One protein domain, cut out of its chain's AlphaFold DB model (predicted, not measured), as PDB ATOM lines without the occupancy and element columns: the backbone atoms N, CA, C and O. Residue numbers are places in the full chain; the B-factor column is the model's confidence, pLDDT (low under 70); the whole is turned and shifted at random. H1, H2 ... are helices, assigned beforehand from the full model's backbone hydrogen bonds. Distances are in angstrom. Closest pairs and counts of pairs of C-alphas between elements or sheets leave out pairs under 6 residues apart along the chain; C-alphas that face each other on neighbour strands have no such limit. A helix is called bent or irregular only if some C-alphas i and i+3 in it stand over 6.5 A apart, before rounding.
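AT A GLANCE: This is residues 154 to 255 of the 303 residues of the protein "Hypothetical protein" of Attheya septentrionalis (UniProt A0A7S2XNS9). Two long helices, H3 and H1, lie side by side and run opposite ways, making a rod; short H2 sits near one end of H3, and residues 248 to 255 fold back at the other. The printed part has 102 residues, 66 of them in three named helices in the order H1, H2, H3 along the chain, with no named strand; the class is all helix. It is only just extended, close to loose, with a radius of gyration of the C-alphas of 19.3 A and spans of 59 by 26 by 15 A.

HOW THE PARTS SIT: H3, residues 215 to 247, touches H1, residues 167 to 194, at a shallow tilt of 27 degrees; their closest C-alphas, of Ala 241 and Arg 173, are 4.9 A apart. H2, residues 209 to 213, is close to H3 but not clearly touching; the closest C-alphas, of Leu 212 and Leu 218, are 7.1 A apart. H1 and H2 are apart. Every O i to N i+4 pair is within hydrogen-bond range in H3, 22 of 24 in H1 and 0 of 1 in H2, where 2 of 2 O i to N i+3 pairs are.

IN THESE COORDINATES: H3 spans 46.1 A and ends at C-alpha 247 (164.076, 115.368, 230.217). H1 spans 41.5 A from C-alpha 167 (154.473, 120.588, 224.411), with a kink of 26 degrees near residue 188; it is irregular, but only just, with C-alphas 190 and 193 at 6.7 A. H2 spans 7.5 A.

THE WHOLE: The farthest C-alphas, of Thr 159 and Asp 205, are 60.1 A apart. The link H1 to H2 is long; H2 to H3 is tight. The printed part has no cut; pLDDT is under 70 at residues 201 to 204.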
ATOM      1  N   LYS A 154     156.285 109.828 236.155       94.56
ATOM      2  CA  LYS A 154     155.080 109.083 235.784       94.56
ATOM      3  C   LYS A 154     155.437 107.971 234.812       94.56
ATOM      4  O   LYS A 154     156.069 108.223 233.788       94.56
ATOM      5  N   TYR A 155     154.955 106.770 235.097       93.00
ATOM      6  CA  TYR A 155     155.115 105.605 234.238       93.00
ATOM      7  C   TYR A 155     153.765 105.169 233.682       93.00
ATOM      8  O   TYR A 155     152.756 105.182 234.386       93.00
ATOM      9  N   ASP A 156     153.749 104.784 232.410       93.50
ATOM     10  CA  ASP A 156     152.579 104.167 231.794       93.50
ATOM     11  C   ASP A 156     152.390 102.759 232.387       93.50
ATOM     12  O   ASP A 156     153.297 101.929 232.269       93.50
ATOM     13  N   PRO A 157     151.230 102.452 232.998       88.94
ATOM     14  CA  PRO A 157     151.001 101.173 233.665       88.94
ATOM     15  C   PRO A 157     151.030  99.972 232.712       88.94
ATOM     16  O   PRO A 157     151.271  98.855 233.161       88.94
ATOM     17  N   LYS A 158     150.791 100.169 231.410       91.44
ATOM     18  CA  LYS A 158     150.804  99.087 230.415       91.44
ATOM     19  C   LYS A 158     152.209  98.788 229.914       91.44
ATOM     20  O   LYS A 158     152.534  97.635 229.652       91.44
ATOM     21  N   THR A 159     153.022  99.826 229.722       92.31
ATOM     22  CA  THR A 159     154.339  99.691 229.077       92.31
ATOM     23  C   THR A 159     155.510  99.756 230.052       92.31
ATOM     24  O   THR A 159     156.622  99.397 229.669       92.31
ATOM     25  N   GLY A 160     155.295 100.238 231.280       88.12
ATOM     26  CA  GLY A 160     156.349 100.480 232.268       88.12
ATOM     27  C   GLY A 160     157.348 101.560 231.843       88.12
ATOM     28  O   GLY A 160     158.423 101.672 232.425       88.12
ATOM     29  N   LYS A 161     157.043 102.345 230.801       92.25
ATOM     30  CA  LYS A 161     157.930 103.397 230.288       92.25
ATOM     31  C   LYS A 161     157.559 104.755 230.886       92.25
ATOM     32  O   LYS A 161     156.372 104.998 231.119       92.25
ATOM     33  N   PRO A 162     158.535 105.664 231.083       94.56
ATOM     34  CA  PRO A 162     158.239 107.041 231.452       94.56
ATOM     35  C   PRO A 162     157.273 107.680 230.449       94.56
ATOM     36  O   PRO A 162     157.490 107.620 229.233       94.56
ATOM     37  N   MET A 163     156.210 108.302 230.951       96.19
ATOM     38  CA  MET A 163     155.257 109.027 230.117       96.19
ATOM     39  C   MET A 163     155.943 110.261 229.528       96.19
ATOM     40  O   MET A 163     156.529 111.059 230.258       96.19
ATOM     41  N   LYS A 164     155.873 110.437 228.205       97.12
ATOM     42  CA  LYS A 164     156.464 111.603 227.536       97.12
ATOM     43  C   LYS A 164     155.659 112.868 227.840       97.12
ATOM     44  O   LYS A 164     154.430 112.848 227.817       97.12
ATOM     45  N   ALA A 165     156.355 113.974 228.081       97.62
ATOM     46  CA  ALA A 165     155.729 115.279 228.260       97.62
ATOM     47  C   ALA A 165     155.361 115.894 226.901       97.62
ATOM     48  O   ALA A 165     156.215 116.063 226.023       97.62
ATOM     49  N   THR A 166     154.095 116.266 226.735       97.81
ATOM     50  CA  THR A 166     153.599 117.014 225.573       97.81
ATOM     51  C   THR A 166     154.074 118.470 225.614       97.81
ATOM     52  O   THR A 166     154.358 119.015 226.680       97.81
ATOM     53  N   THR A 167     154.120 119.153 224.465       97.62
ATOM     54  CA  THR A 167     154.473 120.588 224.411       97.62
ATOM     55  C   THR A 167     153.561 121.435 225.298       97.62
ATOM     56  O   THR A 167     154.036 122.334 225.988       97.62
ATOM     57  N   LYS A 168     152.263 121.105 225.341       97.88
ATOM     58  CA  LYS A 168     151.289 121.768 226.215       97.88
ATOM     59  C   LYS A 168     151.672 121.628 227.688       97.88
ATOM     60  O   LYS A 168     151.723 122.630 228.389       97.88
ATOM     61  N   GLU A 169     151.982 120.416 228.147       96.94
ATOM     62  CA  GLU A 169     152.384 120.171 229.540       96.94
ATOM     63  C   GLU A 169     153.702 120.872 229.888       96.94
ATOM     64  O   GLU A 169     153.816 121.453 230.966       96.94
ATOM     65  N   LYS A 170     154.680 120.884 228.970       97.06
ATOM     66  CA  LYS A 170     155.943 121.619 229.157       97.06
ATOM     67  C   LYS A 170     155.688 123.110 229.382       97.06
ATOM     68  O   LYS A 170     156.170 123.669 230.365       97.06
ATOM     69  N   LEU A 171     154.895 123.738 228.509       97.31
ATOM     70  CA  LEU A 171     154.537 125.155 228.630       97.31
ATOM     71  C   LEU A 171     153.733 125.434 229.904       97.31
ATOM     72  O   LEU A 171     153.999 126.421 230.585       97.31
ATOM     73  N   GLN A 172     152.803 124.549 230.270       97.31
ATOM     74  CA  GLN A 172     152.045 124.666 231.516       97.31
ATOM     75  C   GLN A 172     152.953 124.616 232.749       97.31
ATOM     76  O   GLN A 172     152.766 125.417 233.660       97.31
ATOM     77  N   ARG A 173     153.952 123.725 232.782       96.56
ATOM     78  CA  ARG A 173     154.905 123.631 233.902       96.56
ATOM     79  C   ARG A 173     155.812 124.851 233.996       96.56
ATOM     80  O   ARG A 173     155.974 125.386 235.086       96.56
ATOM     81  N   ILE A 174     156.333 125.333 232.866       95.31
ATOM     82  CA  ILE A 174     157.133 126.568 232.821       95.31
ATOM     83  C   ILE A 174     156.297 127.764 233.294       95.31
ATOM     84  O   ILE A 174     156.751 128.536 234.135       95.31
ATOM     85  N   GLY A 175     155.056 127.890 232.810       96.12
ATOM     86  CA  GLY A 175     154.137 128.945 233.235       96.12
ATOM     87  C   GLY A 175     153.808 128.872 234.728       96.12
ATOM     88  O   GLY A 175     153.894 129.883 235.422       96.12
ATOM     89  N   LYS A 176     153.504 127.675 235.249       96.25
ATOM     90  CA  LYS A 176     153.231 127.448 236.678       96.25
ATOM     91  C   LYS A 176     154.438 127.816 237.544       96.25
ATOM     92  O   LYS A 176     154.273 128.517 238.538       96.25
ATOM     93  N   PHE A 177     155.645 127.412 237.144       94.50
ATOM     94  CA  PHE A 177     156.884 127.821 237.809       94.50
ATOM     95  C   PHE A 177     157.054 129.348 237.808       94.50
ATOM     96  O   PHE A 177     157.272 129.928 238.869       94.50
ATOM     97  N   GLY A 178     156.870 130.009 236.659       91.88
ATOM     98  CA  GLY A 178     156.943 131.471 236.554       91.88
ATOM     99  C   GLY A 178     155.964 132.190 237.488       91.88
ATOM    100  O   GLY A 178     156.350 133.142 238.164       91.88
ATOM    101  N   ILE A 179     154.729 131.690 237.608       94.88
ATOM    102  CA  ILE A 179     153.741 132.210 238.567       94.88
ATOM    103  C   ILE A 179     154.259 132.083 240.005       94.88
ATOM    104  O   ILE A 179     154.201 133.054 240.755       94.88
ATOM    105  N   TYR A 180     154.804 130.928 240.396       94.19
ATOM    106  CA  TYR A 180     155.348 130.747 241.747       94.19
ATOM    107  C   TYR A 180     156.554 131.641 242.038       94.19
ATOM    108  O   TYR A 180     156.657 132.144 243.153       94.19
ATOM    109  N   VAL A 181     157.418 131.908 241.053       89.75
ATOM    110  CA  VAL A 181     158.517 132.881 241.196       89.75
ATOM    111  C   VAL A 181     157.973 134.277 241.503       89.75
ATOM    112  O   VAL A 181     158.470 134.934 242.417       89.75
ATOM    113  N   VAL A 182     156.931 134.716 240.790       89.31
ATOM    114  CA  VAL A 182     156.285 136.018 241.029       89.31
ATOM    115  C   VAL A 182     155.611 136.054 242.401       89.31
ATOM    116  O   VAL A 182     155.817 137.004 243.152       89.31
ATOM    117  N   VAL A 183     154.855 135.014 242.766       92.00
ATOM    118  CA  VAL A 183     154.178 134.922 244.072       92.00
ATOM    119  C   VAL A 183     155.189 134.933 245.217       92.00
ATOM    120  O   VAL A 183     155.027 135.703 246.161       92.00
ATOM    121  N   LEU A 184     156.247 134.123 245.136       91.00
ATOM    122  CA  LEU A 184     157.315 134.098 246.133       91.00
ATOM    123  C   LEU A 184     158.011 135.461 246.224       91.00
ATOM    124  O   LEU A 184     158.206 135.961 247.328       91.00
ATOM    125  N   GLY A 185     158.334 136.089 245.090       86.31
ATOM    126  CA  GLY A 185     158.916 137.434 245.054       86.31
ATOM    127  C   GLY A 185     158.026 138.485 245.722       86.31
ATOM    128  O   GLY A 185     158.516 139.284 246.519       86.31
ATOM    129  N   GLY A 186     156.715 138.437 245.469       86.31
ATOM    130  CA  GLY A 186     155.729 139.300 246.122       86.31
ATOM    131  C   GLY A 186     155.665 139.077 247.633       86.31
ATOM    132  O   GLY A 186     155.736 140.035 248.396       86.31
ATOM    133  N   TYR A 187     155.620 137.821 248.086       89.56
ATOM    134  CA  TYR A 187     155.647 137.504 249.517       89.56
ATOM    135  C   TYR A 187     156.929 137.994 250.192       89.56
ATOM    136  O   TYR A 187     156.851 138.629 251.241       89.56
ATOM    137  N   LEU A 188     158.095 137.744 249.590       86.81
ATOM    138  CA  LEU A 188     159.385 138.209 250.108       86.81
ATOM    139  C   LEU A 188     159.451 139.735 250.183       86.81
ATOM    140  O   LEU A 188     159.921 140.260 251.184       86.81
ATOM    141  N   SER A 189     158.911 140.434 249.188       82.06
ATOM    142  CA  SER A 189     158.812 141.901 249.179       82.06
ATOM    143  C   SER A 189     157.995 142.442 250.362       82.06
ATOM    144  O   SER A 189     158.281 143.521 250.873       82.06
ATOM    145  N   VAL A 190     157.002 141.679 250.833       83.31
ATOM    146  CA  VAL A 190     156.190 142.043 252.003       83.31
ATOM    147  C   VAL A 190     156.892 141.699 253.314       83.31
ATOM    148  O   VAL A 190     156.860 142.508 254.232       83.31
ATOM    149  N   VAL A 191     157.510 140.519 253.444       85.38
ATOM    150  CA  VAL A 191     158.042 140.047 254.741       85.38
ATOM    151  C   VAL A 191     159.494 140.446 255.011       85.38
ATOM    152  O   VAL A 191     159.878 140.563 256.175       85.38
ATOM    153  N   ALA A 192     160.309 140.643 253.972       81.50
ATOM    154  CA  ALA A 192     161.731 140.948 254.119       81.50
ATOM    155  C   ALA A 192     161.993 142.272 254.864       81.50
ATOM    156  O   ALA A 192     162.846 142.255 255.752       81.50
ATOM    157  N   PRO A 193     161.239 143.371 254.629       79.19
ATOM    158  CA  PRO A 193     161.407 144.616 255.387       79.19
ATOM    159  C   PRO A 193     161.228 144.457 256.904       79.19
ATOM    160  O   PRO A 193     161.799 145.213 257.683       79.19
ATOM    161  N   PHE A 194     160.474 143.443 257.338       80.69
ATOM    162  CA  PHE A 194     160.217 143.153 258.751       80.69
ATOM    163  C   PHE A 194     161.179 142.115 259.328       80.69
ATOM    164  O   PHE A 194     160.880 141.512 260.356       80.69
ATOM    165  N   ASN A 195     162.297 141.825 258.654       79.75
ATOM    166  CA  ASN A 195     163.185 140.716 259.012       79.75
ATOM    167  C   ASN A 195     162.423 139.388 259.176       79.75
ATOM    168  O   ASN A 195     162.732 138.589 260.059       79.75
ATOM    169  N   TYR A 196     161.418 139.152 258.322       82.19
ATOM    170  CA  TYR A 196     160.546 137.973 258.366       82.19
ATOM    171  C   TYR A 196     159.675 137.861 259.636       82.19
ATOM    172  O   TYR A 196     159.139 136.788 259.914       82.19
ATOM    173  N   MET A 197     159.486 138.962 260.377       85.75
ATOM    174  CA  MET A 197     158.640 139.063 261.576       85.75
ATOM    175  C   MET A 197     157.638 140.236 261.467       85.75
ATOM    176  O   MET A 197     157.762 141.234 262.172       85.75
ATOM    177  N   PRO A 198     156.638 140.172 260.568       83.69
ATOM    178  CA  PRO A 198     155.747 141.307 260.296       83.69
ATOM    179  C   PRO A 198     154.794 141.710 261.438       83.69
ATOM    180  O   PRO A 198     154.242 142.805 261.389       83.69
ATOM    181  N   PHE A 199     154.578 140.864 262.449       85.62
ATOM    182  CA  PHE A 199     153.572 141.090 263.501       85.62
ATOM    183  C   PHE A 199     154.155 141.421 264.880       85.62
ATOM    184  O   PHE A 199     153.423 141.883 265.751       85.62
ATOM    185  N   GLU A 200     155.457 141.216 265.089       75.75
ATOM    186  CA  GLU A 200     156.159 141.612 266.315       75.75
ATOM    187  C   GLU A 200     157.512 142.190 265.904       75.75
ATOM    188  O   GLU A 200     158.239 141.563 265.138       75.75
ATOM    189  N   GLY A 201     157.826 143.410 266.349       63.16
ATOM    190  CA  GLY A 201     159.044 144.102 265.933       63.16
ATOM    191  C   GLY A 201     160.329 143.342 266.306       63.16
ATOM    192  O   GLY A 201     160.318 142.484 267.194       63.16
ATOM    193  N   PRO A 202     161.462 143.667 265.660       57.50
ATOM    194  CA  PRO A 202     162.752 143.074 265.996       57.50
ATOM    195  C   PRO A 202     163.065 143.263 267.490       57.50
ATOM    196  O   PRO A 202     163.009 144.378 268.004       57.50
ATOM    197  N   GLY A 203     163.395 142.169 268.185       61.62
ATOM    198  CA  GLY A 203     163.711 142.184 269.620       61.62
ATOM    199  C   GLY A 203     162.579 141.740 270.551       61.62
ATOM    200  O   GLY A 203     162.685 141.951 271.759       61.62
ATOM    201  N   ALA A 204     161.520 141.112 270.027       65.50
ATOM    202  CA  ALA A 204     160.538 140.427 270.861       65.50
ATOM    203  C   ALA A 204     161.246 139.408 271.773       65.50
ATOM    204  O   ALA A 204     161.882 138.455 271.318       65.50
ATOM    205  N   ASP A 205     161.182 139.650 273.080       73.00
ATOM    206  CA  ASP A 205     161.773 138.774 274.081       73.00
ATOM    207  C   ASP A 205     161.044 137.422 274.082       73.00
ATOM    208  O   ASP A 205     159.962 137.300 274.652       73.00
ATOM    209  N   VAL A 206     161.646 136.411 273.457       73.19
ATOM    210  CA  VAL A 206     161.143 135.026 273.384       73.19
ATOM    211  C   VAL A 206     161.540 134.171 274.594       73.19
ATOM    212  O   VAL A 206     161.325 132.959 274.583       73.19
ATOM    213  N   SER A 207     162.098 134.755 275.662       81.75
ATOM    214  CA  SER A 207     162.583 133.989 276.824       81.75
ATOM    215  C   SER A 207     161.481 133.289 277.641       81.75
ATOM    216  O   SER A 207     161.786 132.472 278.509       81.75
ATOM    217  N   GLY A 208     160.198 133.542 277.350       85.12
ATOM    218  CA  GLY A 208     159.062 132.903 278.017       85.12
ATOM    219  C   GLY A 208     158.308 131.915 277.125       85.12
ATOM    220  O   GLY A 208     157.836 132.288 276.054       85.12
ATOM    221  N   PHE A 209     158.075 130.691 277.614       89.31
ATOM    222  CA  PHE A 209     157.288 129.665 276.907       89.31
ATOM    223  C   PHE A 209     155.916 130.180 276.439       89.31
ATOM    224  O   PHE A 209     155.535 129.955 275.297       89.31
ATOM    225  N   MET A 210     155.202 130.941 277.277       90.56
ATOM    226  CA  MET A 210     153.892 131.503 276.915       90.56
ATOM    227  C   MET A 210     153.965 132.548 275.795       90.56
ATOM    228  O   MET A 210     153.000 132.706 275.052       90.56
ATOM    229  N   LYS A 211     155.103 133.232 275.632       84.81
ATOM    230  CA  LYS A 211     155.296 134.205 274.550       84.81
ATOM    231  C   LYS A 211     155.448 133.527 273.188       84.81
ATOM    232  O   LYS A 211     155.088 134.127 272.188       84.81
ATOM    233  N   LEU A 212     155.859 132.253 273.139       85.62
ATOM    234  CA  LEU A 212     155.839 131.465 271.896       85.62
ATOM    235  C   LEU A 212     154.418 131.287 271.334       85.62
ATOM    236  O   LEU A 212     154.257 131.022 270.144       85.62
ATOM    237  N   PHE A 213     153.403 131.438 272.190       90.81
ATOM    238  CA  PHE A 213     151.986 131.337 271.851       90.81
ATOM    239  C   PHE A 213     151.282 132.701 271.817       90.81
ATOM    240  O   PHE A 213     150.050 132.741 271.767       90.81
ATOM    241  N   SER A 214     152.019 133.821 271.844       89.94
ATOM    242  CA  SER A 214     151.411 135.128 271.581       89.94
ATOM    243  C   SER A 214     150.816 135.140 270.169       89.94
ATOM    244  O   SER A 214     151.317 134.486 269.251       89.94
ATOM    245  N   ALA A 215     149.732 135.892 269.971       91.06
ATOM    246  CA  ALA A 215     149.102 135.986 268.656       91.06
ATOM    247  C   ALA A 215     150.085 136.504 267.591       91.06
ATOM    248  O   ALA A 215     150.120 135.972 266.484       91.06
ATOM    249  N   GLY A 216     150.920 137.488 267.937       89.44
ATOM    250  CA  GLY A 216     151.936 138.025 267.035       89.44
ATOM    251  C   GLY A 216     152.992 136.984 266.653       89.44
ATOM    252  O   GLY A 216     153.236 136.781 265.463       89.44
ATOM    253  N   GLN A 217     153.546 136.241 267.617       88.81
ATOM    254  CA  GLN A 217     154.529 135.189 267.343       88.81
ATOM    255  C   GLN A 217     153.928 134.036 266.531       88.81
ATOM    256  O   GLN A 217     154.578 133.523 265.618       88.81
ATOM    257  N   LEU A 218     152.681 133.640 266.804       91.62
ATOM    258  CA  LEU A 218     151.982 132.624 266.012       91.62
ATOM    259  C   LEU A 218     151.757 133.084 264.566       91.62
ATOM    260  O   LEU A 218     151.967 132.301 263.637       91.62
ATOM    261  N   LEU A 219     151.389 134.351 264.356       92.31
ATOM    262  CA  LEU A 219     151.244 134.931 263.019       92.31
ATOM    263  C   LEU A 219     152.595 135.060 262.296       92.31
ATOM    264  O   LEU A 219     152.672 134.765 261.103       92.31
ATOM    265  N   ASN A 220     153.672 135.416 263.004       90.31
ATOM    266  CA  ASN A 220     155.036 135.419 262.463       90.31
ATOM    267  C   ASN A 220     155.474 134.009 262.045       90.31
ATOM    268  O   ASN A 220     155.973 133.817 260.937       90.31
ATOM    269  N   ASN A 221     155.228 133.006 262.891       90.31
ATOM    270  CA  ASN A 221     155.520 131.605 262.585       90.31
ATOM    271  C   ASN A 221     154.720 131.122 261.367       90.31
ATOM    272  O   ASN A 221     155.268 130.425 260.512       90.31
ATOM    273  N   LEU A 222     153.446 131.514 261.253       92.19
ATOM    274  CA  LEU A 222     152.629 131.224 260.077       92.19
ATOM    275  C   LEU A 222     153.206 131.888 258.822       92.19
ATOM    276  O   LEU A 222     153.360 131.215 257.806       92.19
ATOM    277  N   ALA A 223     153.569 133.172 258.885       91.62
ATOM    278  CA  ALA A 223     154.175 133.890 257.764       91.62
ATOM    279  C   ALA A 223     155.489 133.230 257.314       91.62
ATOM    280  O   ALA A 223     155.659 132.944 256.127       91.62
ATOM    281  N   ALA A 224     156.375 132.902 258.256       90.00
ATOM    282  CA  ALA A 224     157.613 132.177 257.984       90.00
ATOM    283  C   ALA A 224     157.344 130.786 257.383       90.00
ATOM    284  O   ALA A 224     157.994 130.395 256.413       90.00
ATOM    285  N   GLY A 225     156.351 130.059 257.903       91.88
ATOM    286  CA  GLY A 225     155.922 128.763 257.376       91.88
ATOM    287  C   GLY A 225     155.391 128.845 255.943       91.88
ATOM    288  O   GLY A 225     155.745 128.014 255.107       91.88
ATOM    289  N   VAL A 226     154.603 129.875 255.622       93.62
ATOM    290  CA  VAL A 226     154.107 130.135 254.261       93.62
ATOM    291  C   VAL A 226     155.259 130.466 253.318       93.62
ATOM    292  O   VAL A 226     155.333 129.890 252.234       93.62
ATOM    293  N   VAL A 227     156.189 131.329 253.728       91.31
ATOM    294  CA  VAL A 227     157.380 131.672 252.934       91.31
ATOM    295  C   VAL A 227     158.227 130.430 252.669       91.31
ATOM    296  O   VAL A 227     158.592 130.165 251.525       91.31
ATOM    297  N   PHE A 228     158.483 129.620 253.696       90.25
ATOM    298  CA  PHE A 228     159.205 128.357 253.559       90.25
ATOM    299  C   PHE A 228     158.503 127.394 252.591       90.25
ATOM    300  O   PHE A 228     159.135 126.841 251.689       90.25
ATOM    301  N   GLN A 229     157.183 127.239 252.711       93.62
ATOM    302  CA  GLN A 229     156.390 126.417 251.802       93.62
ATOM    303  C   GLN A 229     156.417 126.948 250.363       93.62
ATOM    304  O   GLN A 229     156.479 126.150 249.425       93.62
ATOM    305  N   LEU A 230     156.386 128.267 250.162       93.25
ATOM    306  CA  LEU A 230     156.507 128.886 248.842       93.25
ATOM    307  C   LEU A 230     157.894 128.658 248.241       93.25
ATOM    308  O   LEU A 230     157.970 128.317 247.063       93.25
ATOM    309  N   TYR A 231     158.970 128.761 249.029       90.31
ATOM    310  CA  TYR A 231     160.317 128.397 248.581       90.31
ATOM    311  C   TYR A 231     160.358 126.956 248.081       90.31
ATOM    312  O   TYR A 231     160.726 126.719 246.931       90.31
ATOM    313  N   LEU A 232     159.912 126.007 248.910       90.19
ATOM    314  CA  LEU A 232     159.877 124.596 248.532       90.19
ATOM    315  C   LEU A 232     159.041 124.383 247.267       90.19
ATOM    316  O   LEU A 232     159.499 123.732 246.332       90.19
ATOM    317  N   THR A 233     157.833 124.948 247.215       93.62
ATOM    318  CA  THR A 233     156.918 124.782 246.073       93.62
ATOM    319  C   THR A 233     157.528 125.335 244.793       93.62
ATOM    320  O   THR A 233     157.507 124.662 243.767       93.62
ATOM    321  N   THR A 234     158.138 126.518 244.861       92.69
ATOM    322  CA  THR A 234     158.792 127.151 243.713       92.69
ATOM    323  C   THR A 234     159.977 126.317 243.228       92.69
ATOM    324  O   THR A 234     160.097 126.067 242.029       92.69
ATOM    325  N   CYS A 235     160.819 125.820 244.141       89.31
ATOM    326  CA  CYS A 235     161.929 124.932 243.798       89.31
ATOM    327  C   CYS A 235     161.443 123.623 243.158       89.31
ATOM    328  O   CYS A 235     161.983 123.204 242.136       89.31
ATOM    329  N   CYS A 236     160.409 122.992 243.717       92.06
ATOM    330  CA  CYS A 236     159.849 121.756 243.179       92.06
ATOM    331  C   CYS A 236     159.180 121.959 241.816       92.06
ATOM    332  O   CYS A 236     159.396 121.150 240.921       92.06
ATOM    333  N   GLU A 237     158.417 123.033 241.606       94.38
ATOM    334  CA  GLU A 237     157.853 123.334 240.282       94.38
ATOM    335  C   GLU A 237     158.947 123.682 239.266       94.38
ATOM    336  O   GLU A 237     158.836 123.297 238.103       94.38
ATOM    337  N   GLY A 238     160.042 124.319 239.695       91.06
ATOM    338  CA  GLY A 238     161.231 124.517 238.863       91.06
ATOM    339  C   GLY A 238     161.875 123.191 238.444       91.06
ATOM    340  O   GLY A 238     162.165 122.990 237.265       91.06
ATOM    341  N   LEU A 239     162.025 122.251 239.382       90.25
ATOM    342  CA  LEU A 239     162.491 120.886 239.109       90.25
ATOM    343  C   LEU A 239     161.547 120.144 238.155       90.25
ATOM    344  O   LEU A 239     162.011 119.544 237.190       90.25
ATOM    345  N   LEU A 240     160.231 120.232 238.357       94.38
ATOM    346  CA  LEU A 240     159.238 119.631 237.461       94.38
ATOM    347  C   LEU A 240     159.290 120.236 236.058       94.38
ATOM    348  O   LEU A 240     159.245 119.495 235.073       94.38
ATOM    349  N   ALA A 241     159.406 121.561 235.951       93.75
ATOM    350  CA  ALA A 241     159.549 122.253 234.678       93.75
ATOM    351  C   ALA A 241     160.832 121.822 233.957       93.75
ATOM    352  O   ALA A 241     160.766 121.490 232.774       93.75
ATOM    353  N   ALA A 242     161.964 121.740 234.663       89.94
ATOM    354  CA  ALA A 242     163.229 121.268 234.106       89.94
ATOM    355  C   ALA A 242     163.140 119.805 233.640       89.94
ATOM    356  O   ALA A 242     163.487 119.506 232.496       89.94
ATOM    357  N   THR A 243     162.599 118.906 234.464       91.31
ATOM    358  CA  THR A 243     162.389 117.493 234.107       91.31
ATOM    359  C   THR A 243     161.485 117.345 232.881       91.31
ATOM    360  O   THR A 243     161.806 116.589 231.963       91.31
ATOM    361  N   CYS A 244     160.392 118.110 232.802       93.94
ATOM    362  CA  CYS A 244     159.487 118.069 231.652       93.94
ATOM    363  C   CYS A 244     160.123 118.663 230.388       93.94
ATOM    364  O   CYS A 244     160.025 118.078 229.307       93.94
ATOM    365  N   ALA A 245     160.756 119.832 230.500       92.31
ATOM    366  CA  ALA A 245     161.297 120.566 229.362       92.31
ATOM    367  C   ALA A 245     162.552 119.894 228.791       92.31
ATOM    368  O   ALA A 245     162.592 119.632 227.586       92.31
ATOM    369  N   LEU A 246     163.523 119.582 229.657       88.25
ATOM    370  CA  LEU A 246     164.828 119.022 229.294       88.25
ATOM    371  C   LEU A 246     164.784 117.496 229.196       88.25
ATOM    372  O   LEU A 246     165.264 116.927 228.221       88.25
ATOM    373  N   GLY A 247     164.179 116.831 230.183       89.25
ATOM    374  CA  GLY A 247     164.076 115.368 230.217       89.25
ATOM    375  C   GLY A 247     162.990 114.807 229.297       89.25
ATOM    376  O   GLY A 247     163.025 113.632 228.942       89.25
ATOM    377  N   GLY A 248     162.016 115.629 228.892       94.31
ATOM    378  CA  GLY A 248     160.940 115.209 227.991       94.31
ATOM    379  C   GLY A 248     159.967 114.198 228.603       94.31
ATOM    380  O   GLY A 248     159.210 113.568 227.862       94.31
ATOM    381  N   VAL A 249     159.966 114.047 229.929       95.94
ATOM    382  CA  VAL A 249     159.146 113.083 230.676       95.94
ATOM    383  C   VAL A 249     158.253 113.788 231.687       95.94
ATOM    384  O   VAL A 249     158.578 114.868 232.176       95.94
ATOM    385  N   GLN A 250     157.106 113.190 231.990       97.06
ATOM    386  CA  GLN A 250     156.189 113.696 233.003       97.06
ATOM    387  C   GLN A 250     156.608 113.243 234.403       97.06
ATOM    388  O   GLN A 250     157.108 112.134 234.592       97.06
ATOM    389  N   ALA A 251     156.313 114.079 235.394       96.00
ATOM    390  CA  ALA A 251     156.517 113.786 236.805       96.00
ATOM    391  C   ALA A 251     155.273 114.148 237.633       96.00
ATOM    392  O   ALA A 251     154.420 114.934 237.196       96.00
ATOM    393  N   ASN A 252     155.148 113.524 238.801       95.12
ATOM    394  CA  ASN A 252     154.100 113.811 239.773       95.12
ATOM    395  C   ASN A 252     154.345 115.157 240.451       95.12
ATOM    396  O   ASN A 252     155.479 115.597 240.615       95.12
ATOM    397  N   GLU A 253     153.265 115.823 240.853       95.00
ATOM    398  CA  GLU A 253     153.396 117.051 241.631       95.00
ATOM    399  C   GLU A 253     153.918 116.729 243.027       95.00
ATOM    400  O   GLU A 253     153.486 115.756 243.643       95.00
ATOM    401  N   VAL A 254     154.835 117.557 243.530       94.31
ATOM    402  CA  VAL A 254     155.496 117.311 244.819       94.31
ATOM    403  C   VAL A 254     154.631 117.763 245.998       94.31
ATOM    404  O   VAL A 254     154.694 117.182 247.079       94.31
ATOM    405  N   MET A 255     153.836 118.819 245.816       95.44
ATOM    406  CA  MET A 255     153.043 119.442 246.877       95.44
ATOM    407  C   MET A 255     151.660 119.861 246.374       95.44
ATOM    408  O   MET A 255     151.528 120.408 245.281       95.44
TER     409      MET A 255